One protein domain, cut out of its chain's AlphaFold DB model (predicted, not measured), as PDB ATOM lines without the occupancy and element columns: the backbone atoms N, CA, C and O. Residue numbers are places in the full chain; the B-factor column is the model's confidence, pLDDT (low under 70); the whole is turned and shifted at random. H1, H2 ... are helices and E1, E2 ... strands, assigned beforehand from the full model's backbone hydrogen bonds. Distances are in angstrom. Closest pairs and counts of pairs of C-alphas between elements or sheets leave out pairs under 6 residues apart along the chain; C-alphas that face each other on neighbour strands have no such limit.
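This is residues 201 to 236 and 250 to 323 of the 801 residues of the protein "Phosphatidylinositol-3,4,5-trisphosphate 3-phosphatase" of Acanthamoeba castellanii str. Neff (UniProt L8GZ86). A twisted sheet of four strands, E2 E1 E6 E5, is partly face to face with a smaller sheet, E3 and E4, in a loose arrangement. Two short helices trail off beyond one end, with residues 314 to 323 sticking out, and the long stretch 274 to 295 winds at the opposite end. The printed part has 110 residues, in the order E1 to E6, H1, H2, both sheets antiparallel, class mixed. The whole is loose, with a radius of gyration of the C-alphas of 16.5 A and spans of 51 by 35 by 23 A.

E1, residues 201 to 208, bends by 59 degrees at residue 204. It forms a hairpin with E2, residues 211 to 219, which bends by 62 degrees at residue 216; N 203 and O 217 are 2.8 A apart. E3, residues 222 to 229, and E4, residues 254 to 259, are antiparallel neighbours, with N 223 and O 258 2.9 A apart. E1 and E3 are apart. Residues 254 to 255 of E4 also pair, antiparallel, with residues 278 to 279. E5, residues 270 to 273, and E6, residues 296 to 303, form a hairpin, with N 272 and O 297 2.8 A apart. E6 is also antiparallel to E1, with N 207 and O 298 2.8 A apart. H1, residues 306 to 312, only grazes the four-stranded sheet, with its residues 309 to 312. H2, residues 317 to 323, is apart from H1. In H1 and H2 every O i to N i+4 pair is within hydrogen-bond range.

E1 begins at C-alpha 201 (41.916, 4.338, 32.593) and is 20.0 A long; E2 is 21.8 A, E3 23.8 A, E4 17.7 A and E6 22.6 A. H2 ends at C-alpha 323 (48.349, 18.798, 20.786).

The C-alphas farthest apart, of Lys 284 and Ala 318, are 51.3 A apart. Residues 237 to 249 are not printed, and C-alphas 236 and 250 are 15.3 A apart across the cut. The link E5 to E6 is long. The model's pLDDT is under 70 in 31 printed residues, among them 230 to 236 and 306 to 323.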
ATOM      1  N   LEU A 201      42.528   4.776  31.338       88.69
ATOM      2  CA  LEU A 201      41.916   4.338  32.593       88.69
ATOM      3  C   LEU A 201      41.162   3.023  32.402       88.69
ATOM      4  O   LEU A 201      40.559   2.791  31.350       88.69
ATOM      5  N   ARG A 202      41.110   2.192  33.444       89.62
ATOM      6  CA  ARG A 202      40.237   1.012  33.483       89.62
ATOM      7  C   ARG A 202      39.057   1.273  34.412       89.62
ATOM      8  O   ARG A 202      39.224   1.403  35.619       89.62
ATOM      9  N   ILE A 203      37.845   1.305  33.859       91.38
ATOM     10  CA  ILE A 203      36.605   1.295  34.643       91.38
ATOM     11  C   ILE A 203      36.384  -0.134  35.130       91.38
ATOM     12  O   ILE A 203      35.974  -0.994  34.352       91.38
ATOM     13  N   ARG A 204      36.621  -0.389  36.420       89.56
ATOM     14  CA  ARG A 204      36.350  -1.693  37.040       89.56
ATOM     15  C   ARG A 204      34.853  -1.945  37.131       89.56
ATOM     16  O   ARG A 204      34.325  -2.894  36.549       89.56
ATOM     17  N   ARG A 205      34.154  -1.066  37.843       89.62
ATOM     18  CA  ARG A 205      32.712  -1.168  38.071       89.62
ATOM     19  C   ARG A 205      32.088   0.199  38.294       89.62
ATOM     20  O   ARG A 205      32.766   1.176  38.606       89.62
ATOM     21  N   VAL A 206      30.778   0.248  38.123       91.44
ATOM     22  CA  VAL A 206      29.953   1.431  38.346       91.44
ATOM     23  C   VAL A 206      28.917   1.091  39.408       91.44
ATOM     24  O   VAL A 206      28.358  -0.004  39.391       91.44
ATOM     25  N   GLU A 207      28.653   2.009  40.328       90.00
ATOM     26  CA  GLU A 207      27.768   1.800  41.477       90.00
ATOM     27  C   GLU A 207      26.708   2.901  41.565       90.00
ATOM     28  O   GLU A 207      26.961   4.054  41.217       90.00
ATOM     29  N   SER A 208      25.502   2.557  42.023       86.88
ATOM     30  CA  SER A 208      24.425   3.512  42.301       86.88
ATOM     31  C   SER A 208      23.496   2.947  43.376       86.88
ATOM     32  O   SER A 208      22.725   2.016  43.123       86.88
ATOM     33  N   SER A 209      23.587   3.489  44.595       82.06
ATOM     34  CA  SER A 209      22.945   2.914  45.789       82.06
ATOM     35  C   SER A 209      23.266   1.406  45.908       82.06
ATOM     36  O   SER A 209      24.425   1.025  45.814       82.06
ATOM     37  N   SER A 210      22.269   0.532  46.071       75.31
ATOM     38  CA  SER A 210      22.439  -0.927  46.210       75.31
ATOM     39  C   SER A 210      22.592  -1.685  44.875       75.31
ATOM     40  O   SER A 210      22.203  -2.853  44.786       75.31
ATOM     41  N   ILE A 211      23.056  -1.026  43.806       82.50
ATOM     42  CA  ILE A 211      23.147  -1.584  42.445       82.50
ATOM     43  C   ILE A 211      24.574  -1.424  41.920       82.50
ATOM     44  O   ILE A 211      25.115  -0.318  41.927       82.50
ATOM     45  N   ILE A 212      25.153  -2.522  41.434       86.31
ATOM     46  CA  ILE A 212      26.512  -2.582  40.888       86.31
ATOM     47  C   ILE A 212      26.447  -3.087  39.443       86.31
ATOM     48  O   ILE A 212      25.737  -4.049  39.138       86.31
ATOM     49  N   TRP A 213      27.208  -2.449  38.559       88.38
ATOM     50  CA  TRP A 213      27.503  -2.908  37.205       88.38
ATOM     51  C   TRP A 213      29.007  -3.146  37.099       88.38
ATOM     52  O   TRP A 213      29.777  -2.188  37.032       88.38
ATOM     53  N   ASP A 214      29.437  -4.402  37.068       84.19
ATOM     54  CA  ASP A 214      30.817  -4.735  36.715       84.19
ATOM     55  C   ASP A 214      30.986  -4.524  35.202       84.19
ATOM     56  O   ASP A 214      30.184  -5.027  34.409       84.19
ATOM     57  N   VAL A 215      31.975  -3.720  34.801       83.44
ATOM     58  CA  VAL A 215      32.183  -3.318  33.394       83.44
ATOM     59  C   VAL A 215      33.556  -3.755  32.887       83.44
ATOM     60  O   VAL A 215      33.671  -4.154  31.731       83.44
ATOM     61  N   ASP A 216      34.562  -3.675  33.763       85.94
ATOM     62  CA  ASP A 216      35.961  -4.072  33.574       85.94
ATOM     63  C   ASP A 216      36.538  -3.698  32.195       85.94
ATOM     64  O   ASP A 216      37.070  -4.534  31.465       85.94
ATOM     65  N   CYS A 217      36.401  -2.422  31.814       85.38
ATOM     66  CA  CYS A 217      36.750  -1.939  30.479       85.38
ATOM     67  C   CYS A 217      37.761  -0.788  30.469       85.38
ATOM     68  O   CYS A 217      37.740   0.107  31.312       85.38
ATOM     69  N   MET A 218      38.589  -0.784  29.431       86.88
ATOM     70  CA  MET A 218      39.559   0.262  29.117       86.88
ATOM     71  C   MET A 218      38.883   1.467  28.448       86.88
ATOM     72  O   MET A 218      38.044   1.286  27.563       86.88
ATOM     73  N   VAL A 219      39.254   2.686  28.844       87.00
ATOM     74  CA  VAL A 219      38.769   3.944  28.257       87.00
ATOM     75  C   VAL A 219      39.884   4.988  28.134       87.00
ATOM     76  O   VAL A 219      40.808   5.031  28.943       87.00
ATOM     77  N   LYS A 220      39.761   5.855  27.125       86.50
ATOM     78  CA  LYS A 220      40.617   7.019  26.867       86.50
ATOM     79  C   LYS A 220      39.747   8.160  26.322       86.50
ATOM     80  O   LYS A 220      38.668   7.908  25.785       86.50
ATOM     81  N   GLY A 221      40.199   9.402  26.471       88.00
ATOM     82  CA  GLY A 221      39.584  10.581  25.850       88.00
ATOM     83  C   GLY A 221      38.194  10.900  26.393       88.00
ATOM     84  O   GLY A 221      37.990  10.923  27.611       88.00
ATOM     85  N   ASP A 222      37.257  11.159  25.478       89.56
ATOM     86  CA  ASP A 222      35.848  11.447  25.752       89.56
ATOM     87  C   ASP A 222      35.017  10.167  25.952       89.56
ATOM     88  O   ASP A 222      34.795   9.366  25.036       89.56
ATOM     89  N   VAL A 223      34.497  10.001  27.169       91.19
ATOM     90  CA  VAL A 223      33.776   8.801  27.613       91.19
ATOM     91  C   VAL A 223      32.326   9.143  27.928       91.19
ATOM     92  O   VAL A 223      32.028  10.134  28.591       91.19
ATOM     93  N   LEU A 224      31.397   8.300  27.476       90.94
ATOM     94  CA  LEU A 224      29.957   8.501  27.618       90.94
ATOM     95  C   LEU A 224      29.275   7.218  28.104       90.94
ATOM     96  O   LEU A 224      29.191   6.229  27.377       90.94
ATOM     97  N   ILE A 225      28.729   7.250  29.321       90.88
ATOM     98  CA  ILE A 225      28.060   6.106  29.957       90.88
ATOM     99  C   ILE A 225      26.545   6.314  29.928       90.88
ATOM    100  O   ILE A 225      26.038   7.332  30.401       90.88
ATOM    101  N   LYS A 226      25.811   5.357  29.349       88.00
ATOM    102  CA  LYS A 226      24.364   5.417  29.072       88.00
ATOM    103  C   LYS A 226      23.645   4.278  29.817       88.00
ATOM    104  O   LYS A 226      23.930   3.108  29.572       88.00
ATOM    105  N   PHE A 227      22.684   4.599  30.686       86.25
ATOM    106  CA  PHE A 227      21.944   3.612  31.488       86.25
ATOM    107  C   PHE A 227      20.579   3.311  30.865       86.25
ATOM    108  O   PHE A 227      19.881   4.223  30.404       86.25
ATOM    109  N   TYR A 228      20.173   2.041  30.870       81.31
ATOM    110  CA  TYR A 228      18.951   1.552  30.236       81.31
ATOM    111  C   TYR A 228      18.170   0.601  31.143       81.31
ATOM    112  O   TYR A 228      18.711  -0.327  31.738       81.31
ATOM    113  N   HIS A 229      16.853   0.778  31.143       75.31
ATOM    114  CA  HIS A 229      15.909  -0.207  31.649       75.31
ATOM    115  C   HIS A 229      15.636  -1.242  30.550       75.31
ATOM    116  O   HIS A 229      15.213  -0.865  29.453       75.31
ATOM    117  N   LEU A 230      15.870  -2.533  30.807       68.44
ATOM    118  CA  LEU A 230      15.433  -3.596  29.903       68.44
ATOM    119  C   LEU A 230      14.079  -4.118  30.384       68.44
ATOM    120  O   LEU A 230      13.952  -4.646  31.485       68.44
ATOM    121  N   LYS A 231      13.051  -3.991  29.540       59.47
ATOM    122  CA  LYS A 231      11.759  -4.634  29.796       59.47
ATOM    123  C   LYS A 231      11.883  -6.150  29.694       59.47
ATOM    124  O   LYS A 231      12.369  -6.671  28.687       59.47
ATOM    125  N   GLU A 232      11.364  -6.826  30.709       56.59
ATOM    126  CA  GLU A 232      11.266  -8.280  30.819       56.59
ATOM    127  C   GLU A 232      10.367  -8.863  29.717       56.59
ATOM    128  O   GLU A 232       9.157  -8.994  29.881       56.59
ATOM    129  N   ASN A 233      10.967  -9.176  28.563       45.06
ATOM    130  CA  ASN A 233      10.621 -10.354  27.750       45.06
ATOM    131  C   ASN A 233      11.702 -10.673  26.687       45.06
ATOM    132  O   ASN A 233      11.405 -11.019  25.541       45.06
ATOM    133  N   LYS A 234      12.985 -10.428  27.008       48.75
ATOM    134  CA  LYS A 234      14.101 -10.519  26.047       48.75
ATOM    135  C   LYS A 234      15.451 -10.875  26.678       48.75
ATOM    136  O   LYS A 234      16.422 -10.144  26.517       48.75
ATOM    137  N   GLU A 235      15.566 -12.037  27.300       43.16
ATOM    138  CA  GLU A 235      16.887 -12.583  27.669       43.16
ATOM    139  C   GLU A 235      17.764 -12.806  26.417       43.16
ATOM    140  O   GLU A 235      18.958 -12.518  26.408       43.16
ATOM    141  N   LYS A 236      17.118 -13.100  25.277       44.47
ATOM    142  CA  LYS A 236      17.682 -13.179  23.911       44.47
ATOM    143  C   LYS A 236      18.276 -11.852  23.354       44.47
ATOM    144  O   LYS A 236      18.406 -11.727  22.136       44.47
ATOM    145  N   GLU A 250      14.909   0.410  25.488       56.12
ATOM    146  CA  GLU A 250      14.085   1.547  25.916       56.12
ATOM    147  C   GLU A 250      14.843   2.874  25.721       56.12
ATOM    148  O   GLU A 250      16.032   2.905  25.395       56.12
ATOM    149  N   GLN A 251      14.155   3.999  25.925       64.75
ATOM    150  CA  GLN A 251      14.844   5.276  26.082       64.75
ATOM    151  C   GLN A 251      15.761   5.195  27.313       64.75
ATOM    152  O   GLN A 251      15.319   4.751  28.374       64.75
ATOM    153  N   SER A 252      17.020   5.623  27.166       73.94
ATOM    154  CA  SER A 252      17.980   5.679  28.275       73.94
ATOM    155  C   SER A 252      17.387   6.450  29.460       73.94
ATOM    156  O   SER A 252      16.732   7.480  29.274       73.94
ATOM    157  N   MET A 253      17.581   5.918  30.667       84.12
ATOM    158  CA  MET A 253      17.056   6.491  31.908       84.12
ATOM    159  C   MET A 253      17.783   7.800  32.212       84.12
ATOM    160  O   MET A 253      17.177   8.871  32.288       84.12
ATOM    161  N   PHE A 254      19.105   7.691  32.305       89.06
ATOM    162  CA  PHE A 254      20.053   8.772  32.501       89.06
ATOM    163  C   PHE A 254      21.404   8.393  31.881       89.06
ATOM    164  O   PHE A 254      21.638   7.237  31.511       89.06
ATOM    165  N   ARG A 255      22.288   9.379  31.748       91.38
ATOM    166  CA  ARG A 255      23.652   9.214  31.236       91.38
ATOM    167  C   ARG A 255      24.561  10.327  31.752       91.38
ATOM    168  O   ARG A 255      24.071  11.294  32.331       91.38
ATOM    169  N   PHE A 256      25.847  10.233  31.453       93.94
ATOM    170  CA  PHE A 256      26.800  11.333  31.590       93.94
ATOM    171  C   PHE A 256      27.955  11.156  30.603       93.94
ATOM    172  O   PHE A 256      28.250  10.026  30.211       93.94
ATOM    173  N   SER A 257      28.618  12.252  30.225       93.75
ATOM    174  CA  SER A 257      29.973  12.193  29.663       93.75
ATOM    175  C   SER A 257      30.995  12.921  30.531       93.75
ATOM    176  O   SER A 257      30.659  13.873  31.245       93.75
ATOM    177  N   PHE A 258      32.232  12.442  30.467       94.25
ATOM    178  CA  PHE A 258      33.414  12.980  31.131       94.25
ATOM    179  C   PHE A 258      34.630  12.794  30.215       94.25
ATOM    180  O   PHE A 258      34.600  11.949  29.319       94.25
ATOM    181  N   HIS A 259      35.692  13.560  30.452       92.62
ATOM    182  CA  HIS A 259      36.955  13.413  29.735       92.62
ATOM    183  C   HIS A 259      38.026  12.901  30.703       92.62
ATOM    184  O   HIS A 259      38.188  13.450  31.791       92.62
ATOM    185  N   THR A 260      38.744  11.847  30.316       91.38
ATOM    186  CA  THR A 260      39.696  11.099  31.171       91.38
ATOM    187  C   THR A 260      40.788  11.948  31.831       91.38
ATOM    188  O   THR A 260      41.194  11.636  32.947       91.38
ATOM    189  N   ALA A 261      41.215  13.049  31.202       88.50
ATOM    190  CA  ALA A 261      42.157  14.008  31.798       88.50
ATOM    191  C   ALA A 261      41.680  14.578  33.153       88.50
ATOM    192  O   ALA A 261      42.492  14.836  34.036       88.50
ATOM    193  N   PHE A 262      40.362  14.727  33.329       91.75
ATOM    194  CA  PHE A 262      39.704  15.319  34.501       91.75
ATOM    195  C   PHE A 262      39.248  14.266  35.524       91.75
ATOM    196  O   PHE A 262      38.213  14.431  36.173       91.75
ATOM    197  N   VAL A 263      39.964  13.144  35.614       90.69
ATOM    198  CA  VAL A 263      39.729  12.114  36.632       90.69
ATOM    199  C   VAL A 263      40.849  12.166  37.670       90.69
ATOM    200  O   VAL A 263      42.029  11.972  37.353       90.69
ATOM    201  N   GLU A 264      40.440  12.407  38.912       85.19
ATOM    202  CA  GLU A 264      41.264  12.456  40.120       85.19
ATOM    203  C   GLU A 264      41.109  11.120  40.864       85.19
ATOM    204  O   GLU A 264      40.184  10.915  41.649       85.19
ATOM    205  N   LEU A 265      41.985  10.158  40.557       83.31
ATOM    206  CA  LEU A 265      41.859   8.775  41.041       83.31
ATOM    207  C   LEU A 265      42.028   8.644  42.563       83.31
ATOM    208  O   LEU A 265      41.445   7.743  43.160       83.31
ATOM    209  N   GLU A 266      42.747   9.576  43.191       77.50
ATOM    210  CA  GLU A 266      42.930   9.671  44.647       77.50
ATOM    211  C   GLU A 266      41.598   9.773  45.415       77.50
ATOM    212  O   GLU A 266      41.500   9.322  46.552       77.50
ATOM    213  N   GLN A 267      40.539  10.288  44.777       72.94
ATOM    214  CA  GLN A 267      39.187  10.382  45.345       72.94
ATOM    215  C   GLN A 267      38.351   9.097  45.149       72.94
ATOM    216  O   GLN A 267      37.143   9.091  45.389       72.94
ATOM    217  N   GLY A 268      38.968   7.997  44.699       67.94
ATOM    218  CA  GLY A 268      38.303   6.713  44.440       67.94
ATOM    219  C   GLY A 268      37.625   6.606  43.066       67.94
ATOM    220  O   GLY A 268      36.837   5.684  42.838       67.94
ATOM    221  N   GLY A 269      37.916   7.532  42.146       81.75
ATOM    222  CA  GLY A 269      37.344   7.584  40.798       81.75
ATOM    223  C   GLY A 269      36.426   8.790  40.592       81.75
ATOM    224  O   GLY A 269      36.704   9.880  41.077       81.75
ATOM    225  N   LEU A 270      35.338   8.622  39.832       91.88
ATOM    226  CA  LEU A 270      34.430   9.725  39.482       91.88
ATOM    227  C   LEU A 270      33.077   9.589  40.194       91.88
ATOM    228  O   LEU A 270      32.289   8.694  39.884       91.88
ATOM    229  N   ILE A 271      32.794  10.519  41.108       91.62
ATOM    230  CA  ILE A 271      31.530  10.618  41.851       91.62
ATOM    231  C   ILE A 271      30.623  11.661  41.180       91.62
ATOM    232  O   ILE A 271      31.012  12.810  40.997       91.62
ATOM    233  N   LEU A 272      29.394  11.274  40.831       93.06
ATOM    234  CA  LEU A 272      28.400  12.129  40.174       93.06
ATOM    235  C   LEU A 272      27.083  12.112  40.956       93.06
ATOM    236  O   LEU A 272      26.442  11.068  41.083       93.06
ATOM    237  N   LYS A 273      26.634  13.269  41.448       92.06
ATOM    238  CA  LYS A 273      25.344  13.403  42.142       92.06
ATOM    239  C   LYS A 273      24.208  13.474  41.114       92.06
ATOM    240  O   LYS A 273      24.418  13.704  39.928       92.06
ATOM    241  N   LYS A 274      22.953  13.355  41.547       89.69
ATOM    242  CA  LYS A 274      21.746  13.538  40.712       89.69
ATOM    243  C   LYS A 274      21.750  14.818  39.863       89.69
ATOM    244  O   LYS A 274      21.215  14.803  38.755       89.69
ATOM    245  N   GLY A 275      22.352  15.900  40.366       88.94
ATOM    246  CA  GLY A 275      22.525  17.169  39.646       88.94
ATOM    247  C   GLY A 275      23.518  17.118  38.477       88.94
ATOM    248  O   GLY A 275      23.485  17.995  37.620       88.94
ATOM    249  N   ASP A 276      24.345  16.074  38.408       91.25
ATOM    250  CA  ASP A 276      25.410  15.870  37.424       91.25
ATOM    251  C   ASP A 276      25.002  14.955  36.259       91.25
ATOM    252  O   ASP A 276      25.742  14.827  35.274       91.25
ATOM    253  N   LEU A 277      23.819  14.337  36.335       92.25
ATOM    254  CA  LEU A 277      23.336  13.306  35.413       92.25
ATOM    255  C   LEU A 277      22.315  13.860  34.402       92.25
ATOM    256  O   LEU A 277      21.333  14.511  34.760       92.25
ATOM    257  N   ASP A 278      22.479  13.513  33.124       91.06
ATOM    258  CA  ASP A 278      21.516  13.824  32.064       91.06
ATOM    259  C   ASP A 278      20.316  12.861  32.153       91.06
ATOM    260  O   ASP A 278      20.242  11.859  31.438       91.06
ATOM    261  N   ILE A 279      19.377  13.134  33.065       83.69
ATOM    262  CA  ILE A 279      18.181  12.305  33.302       83.69
ATOM    263  C   ILE A 279      17.101  12.592  32.241       83.69
ATOM    264  O   ILE A 279      16.579  13.703  32.141       83.69
ATOM    265  N   TYR A 280      16.698  11.565  31.483       76.75
ATOM    266  CA  TYR A 280      15.665  11.660  30.436       76.75
ATOM    267  C   TYR A 280      14.365  10.934  30.780       76.75
ATOM    268  O   TYR A 280      13.283  11.396  30.404       76.75
ATOM    269  N   HIS A 281      14.452   9.776  31.436       72.88
ATOM    270  CA  HIS A 281      13.297   8.943  31.743       72.88
ATOM    271  C   HIS A 281      13.438   8.267  33.106       72.88
ATOM    272  O   HIS A 281      14.483   7.724  33.447       72.88
ATOM    273  N   LYS A 282      12.339   8.257  33.859       72.94
ATOM    274  CA  LYS A 282      12.219   7.568  35.142       72.94
ATOM    275  C   LYS A 282      11.192   6.438  34.985       72.94
ATOM    276  O   LYS A 282       9.991   6.727  34.986       72.94
ATOM    277  N   PRO A 283      11.623   5.178  34.782       67.94
ATOM    278  CA  PRO A 283      10.719   4.032  34.753       67.94
ATOM    279  C   PRO A 283       9.989   3.928  36.092       67.94
ATOM    280  O   PRO A 283      10.610   4.148  37.126       67.94
ATOM    281  N   LYS A 284       8.701   3.552  36.110       71.25
ATOM    282  CA  LYS A 284       7.906   3.503  37.358       71.25
ATOM    283  C   LYS A 284       8.608   2.737  38.496       71.25
ATOM    284  O   LYS A 284       8.649   3.252  39.601       71.25
ATOM    285  N   ARG A 285       9.202   1.569  38.201       68.75
ATOM    286  CA  ARG A 285       9.914   0.689  39.159       68.75
ATOM    287  C   ARG A 285      11.159   1.333  39.799       68.75
ATOM    288  O   ARG A 285      11.573   0.895  40.859       68.75
ATOM    289  N   PHE A 286      11.725   2.373  39.180       68.81
ATOM    290  CA  PHE A 286      12.946   3.059  39.629       68.81
ATOM    291  C   PHE A 286      12.746   4.568  39.846       68.81
ATOM    292  O   PHE A 286      13.711   5.291  40.092       68.81
ATOM    293  N   ARG A 287      11.509   5.072  39.724       76.69
ATOM    294  CA  ARG A 287      11.234   6.512  39.763       76.69
ATOM    295  C   ARG A 287      11.635   7.112  41.098       76.69
ATOM    296  O   ARG A 287      12.305   8.138  41.100       76.69
ATOM    297  N   ASP A 288      11.229   6.466  42.180       75.06
ATOM    298  CA  ASP A 288      11.350   7.017  43.525       75.06
ATOM    299  C   ASP A 288      12.820   6.996  43.975       75.06
ATOM    300  O   ASP A 288      13.306   7.979  44.528       75.06
ATOM    301  N   SER A 289      13.581   5.958  43.599       75.19
ATOM    302  CA  SER A 289      15.042   5.900  43.766       75.19
ATOM    303  C   SER A 289      15.764   7.040  43.035       75.19
ATOM    304  O   SER A 289      16.639   7.666  43.615       75.19
ATOM    305  N   ILE A 290      15.359   7.360  41.797       76.06
ATOM    306  CA  ILE A 290      15.898   8.486  41.000       76.06
ATOM    307  C   ILE A 290      15.306   9.849  41.452       76.06
ATOM    308  O   ILE A 290      15.691  10.915  40.962       76.06
ATOM    309  N   GLU A 291      14.329   9.852  42.366       78.88
ATOM    310  CA  GLU A 291      13.721  11.065  42.931       78.88
ATOM    311  C   GLU A 291      14.240  11.444  44.316       78.88
ATOM    312  O   GLU A 291      14.149  12.626  44.640       78.88
ATOM    313  N   ARG A 292      14.918  10.543  45.042       81.06
ATOM    314  CA  ARG A 292      15.770  10.891  46.201       81.06
ATOM    315  C   ARG A 292      16.899  11.834  45.794       81.06
ATOM    316  O   ARG A 292      17.343  11.789  44.651       81.06
ATOM    317  N   ASP A 293      17.359  12.699  46.690       77.25
ATOM    318  CA  ASP A 293      18.463  13.637  46.407       77.25
ATOM    319  C   ASP A 293      19.853  13.023  46.630       77.25
ATOM    320  O   ASP A 293      20.803  13.402  45.951       77.25
ATOM    321  N   GLU A 294      19.927  11.970  47.447       82.50
ATOM    322  CA  GLU A 294      21.073  11.055  47.605       82.50
ATOM    323  C   GLU A 294      21.416  10.260  46.330       82.50
ATOM    324  O   GLU A 294      22.434   9.572  46.280       82.50
ATOM    325  N   PHE A 295      20.551  10.284  45.308       86.44
ATOM    326  CA  PHE A 295      20.783   9.525  44.084       86.44
ATOM    327  C   PHE A 295      22.052  10.013  43.373       86.44
ATOM    328  O   PHE A 295      22.267  11.212  43.195       86.44
ATOM    329  N   GLY A 296      22.876   9.077  42.920       89.25
ATOM    330  CA  GLY A 296      24.145   9.367  42.272       89.25
ATOM    331  C   GLY A 296      24.762   8.122  41.654       89.25
ATOM    332  O   GLY A 296      24.185   7.034  41.706       89.25
ATOM    333  N   VAL A 297      25.931   8.302  41.050       92.00
ATOM    334  CA  VAL A 297      26.741   7.246  40.447       92.00
ATOM    335  C   VAL A 297      28.185   7.412  40.897       92.00
ATOM    336  O   VAL A 297      28.712   8.520  40.848       92.00
ATOM    337  N   ILE A 298      28.828   6.313  41.279       92.19
ATOM    338  CA  ILE A 298      30.274   6.240  41.508       92.19
ATOM    339  C   ILE A 298      30.866   5.363  40.404       92.19
ATOM    340  O   ILE A 298      30.395   4.249  40.171       92.19
ATOM    341  N   VAL A 299      31.866   5.869  39.686       93.19
ATOM    342  CA  VAL A 299      32.605   5.135  38.650       93.19
ATOM    343  C   VAL A 299      33.981   4.808  39.214       93.19
ATOM    344  O   VAL A 299      34.843   5.684  39.279       93.19
ATOM    345  N   ILE A 300      34.172   3.556  39.634       91.50
ATOM    346  CA  ILE A 300      35.426   3.088  40.228       91.50
ATOM    347  C   ILE A 300      36.407   2.789  39.095       91.50
ATOM    348  O   ILE A 300      36.136   1.960  38.215       91.50
ATOM    349  N   MET A 301      37.534   3.496  39.117       91.12
ATOM    350  CA  MET A 301      38.565   3.469  38.085       91.12
ATOM    351  C   MET A 301      39.946   3.285  38.699       91.12
ATOM    352  O   MET A 301      40.194   3.720  39.819       91.12
ATOM    353  N   GLU A 302      40.839   2.690  37.923       88.69
ATOM    354  CA  GLU A 302      42.277   2.630  38.181       88.69
ATOM    355  C   GLU A 302      43.037   3.209  36.978       88.69
ATOM    356  O   GLU A 302      42.542   3.173  35.841       88.69
ATOM    357  N   GLU A 303      44.228   3.749  37.232       82.50
ATOM    358  CA  GLU A 303      45.205   4.021  36.177       82.50
ATOM    359  C   GLU A 303      45.762   2.691  35.671       82.50
ATOM    360  O   GLU A 303      45.816   1.703  36.406       82.50
ATOM    361  N   VAL A 304      46.150   2.651  34.402       81.19
ATOM    362  CA  VAL A 304      46.681   1.442  33.778       81.19
ATOM    363  C   VAL A 304      48.177   1.604  33.584       81.19
ATOM    364  O   VAL A 304      48.617   2.623  33.058       81.19
ATOM    365  N   GLU A 305      48.942   0.591  34.001       73.81
ATOM    366  CA  GLU A 305      50.403   0.573  33.892       73.81
ATOM    367  C   GLU A 305      50.885   1.001  32.506       73.81
ATOM    368  O   GLU A 305      50.317   0.607  31.485       73.81
ATOM    369  N   GLU A 306      51.969   1.775  32.473       67.56
ATOM    370  CA  GLU A 306      52.405   2.502  31.280       67.56
ATOM    371  C   GLU A 306      52.596   1.593  30.055       67.56
ATOM    372  O   GLU A 306      52.178   1.943  28.955       67.56
ATOM    373  N   HIS A 307      53.111   0.375  30.245       64.94
ATOM    374  CA  HIS A 307      53.281  -0.608  29.170       64.94
ATOM    375  C   HIS A 307      51.941  -1.056  28.543       64.94
ATOM    376  O   HIS A 307      51.830  -1.219  27.326       64.94
ATOM    377  N   MET A 308      50.887  -1.196  29.353       60.16
ATOM    378  CA  MET A 308      49.527  -1.481  28.887       60.16
ATOM    379  C   MET A 308      48.849  -0.228  28.323       60.16
ATOM    380  O   MET A 308      48.057  -0.335  27.385       60.16
ATOM    381  N   ALA A 309      49.174   0.961  28.838       61.88
ATOM    382  CA  ALA A 309      48.712   2.230  28.282       61.88
ATOM    383  C   ALA A 309      49.299   2.497  26.884       61.88
ATOM    384  O   ALA A 309      48.561   2.935  26.005       61.88
ATOM    385  N   GLN A 310      50.571   2.152  26.650       62.88
ATOM    386  CA  GLN A 310      51.241   2.196  25.343       62.88
ATOM    387  C   GLN A 310      50.615   1.197  24.353       62.88
ATOM    388  O   GLN A 310      50.278   1.567  23.232       62.88
ATOM    389  N   LEU A 311      50.360  -0.051  24.774       62.94
ATOM    390  CA  LEU A 311      49.668  -1.052  23.943       62.94
ATOM    391  C   LEU A 311      48.222  -0.652  23.603       62.94
ATOM    392  O   LEU A 311      47.744  -0.901  22.494       62.94
ATOM    393  N   TYR A 312      47.501  -0.043  24.547       61.16
ATOM    394  CA  TYR A 312      46.132   0.413  24.306       61.16
ATOM    395  C   TYR A 312      46.096   1.713  23.493       61.16
ATOM    396  O   TYR A 312      45.188   1.906  22.683       61.16
ATOM    397  N   GLY A 313      47.083   2.585  23.679       56.22
ATOM    398  CA  GLY A 313      47.217   3.887  23.047       56.22
ATOM    399  C   GLY A 313      48.482   4.006  22.205       56.22
ATOM    400  O   GLY A 313      49.399   4.722  22.596       56.22
ATOM    401  N   GLU A 314      48.453   3.420  21.004       48.44
ATOM    402  CA  GLU A 314      49.250   3.886  19.859       48.44
ATOM    403  C   GLU A 314      48.800   5.312  19.467       48.44
ATOM    404  O   GLU A 314      48.128   5.531  18.458       48.44
ATOM    405  N   GLU A 315      49.126   6.292  20.301       55.97
ATOM    406  CA  GLU A 315      49.274   7.676  19.872       55.97
ATOM    407  C   GLU A 315      50.744   7.875  19.532       55.97
ATOM    408  O   GLU A 315      51.614   7.631  20.369       55.97
ATOM    409  N   ASP A 316      51.030   8.349  18.318       52.84
ATOM    410  CA  ASP A 316      52.342   8.917  18.034       52.84
ATOM    411  C   ASP A 316      52.656   9.957  19.115       52.84
ATOM    412  O   ASP A 316      51.861  10.876  19.339       52.84
ATOM    413  N   ALA A 317      53.841   9.896  19.725       54.09
ATOM    414  CA  ALA A 317      54.301  10.969  20.609       54.09
ATOM    415  C   ALA A 317      54.293  12.329  19.883       54.09
ATOM    416  O   ALA A 317      54.090  13.366  20.508       54.09
ATOM    417  N   ALA A 318      54.412  12.317  18.548       52.44
ATOM    418  CA  ALA A 318      54.204  13.478  17.693       52.44
ATOM    419  C   ALA A 318      52.762  14.023  17.730       52.44
ATOM    420  O   ALA A 318      52.602  15.236  17.699       52.44
ATOM    421  N   ILE A 319      51.710  13.200  17.845       51.88
ATOM    422  CA  ILE A 319      50.320  13.679  18.006       51.88
ATOM    423  C   ILE A 319      50.150  14.354  19.368       51.88
ATOM    424  O   ILE A 319      49.603  15.453  19.429       51.88
ATOM    425  N   THR A 320      50.663  13.749  20.440       56.84
ATOM    426  CA  THR A 320      50.622  14.334  21.790       56.84
ATOM    427  C   THR A 320      51.416  15.638  21.846       56.84
ATOM    428  O   THR A 320      50.883  16.650  22.289       56.84
ATOM    429  N   ALA A 321      52.630  15.669  21.289       59.59
ATOM    430  CA  ALA A 321      53.429  16.886  21.143       59.59
ATOM    431  C   ALA A 321      52.764  17.938  20.233       59.59
ATOM    432  O   ALA A 321      52.860  19.128  20.519       59.59
ATOM    433  N   THR A 322      52.046  17.535  19.179       56.75
ATOM    434  CA  THR A 322      51.279  18.466  18.326       56.75
ATOM    435  C   THR A 322      50.116  19.081  19.099       56.75
ATOM    436  O   THR A 322      49.898  20.288  19.013       56.75
ATOM    437  N   TYR A 323      49.389  18.286  19.893       59.22
ATOM    438  CA  TYR A 323      48.349  18.798  20.786       59.22
ATOM    439  C   TYR A 323      48.932  19.723  21.856       59.22
ATOM    440  O   TYR A 323      48.407  20.814  22.044       59.22
TER     441      TYR A 323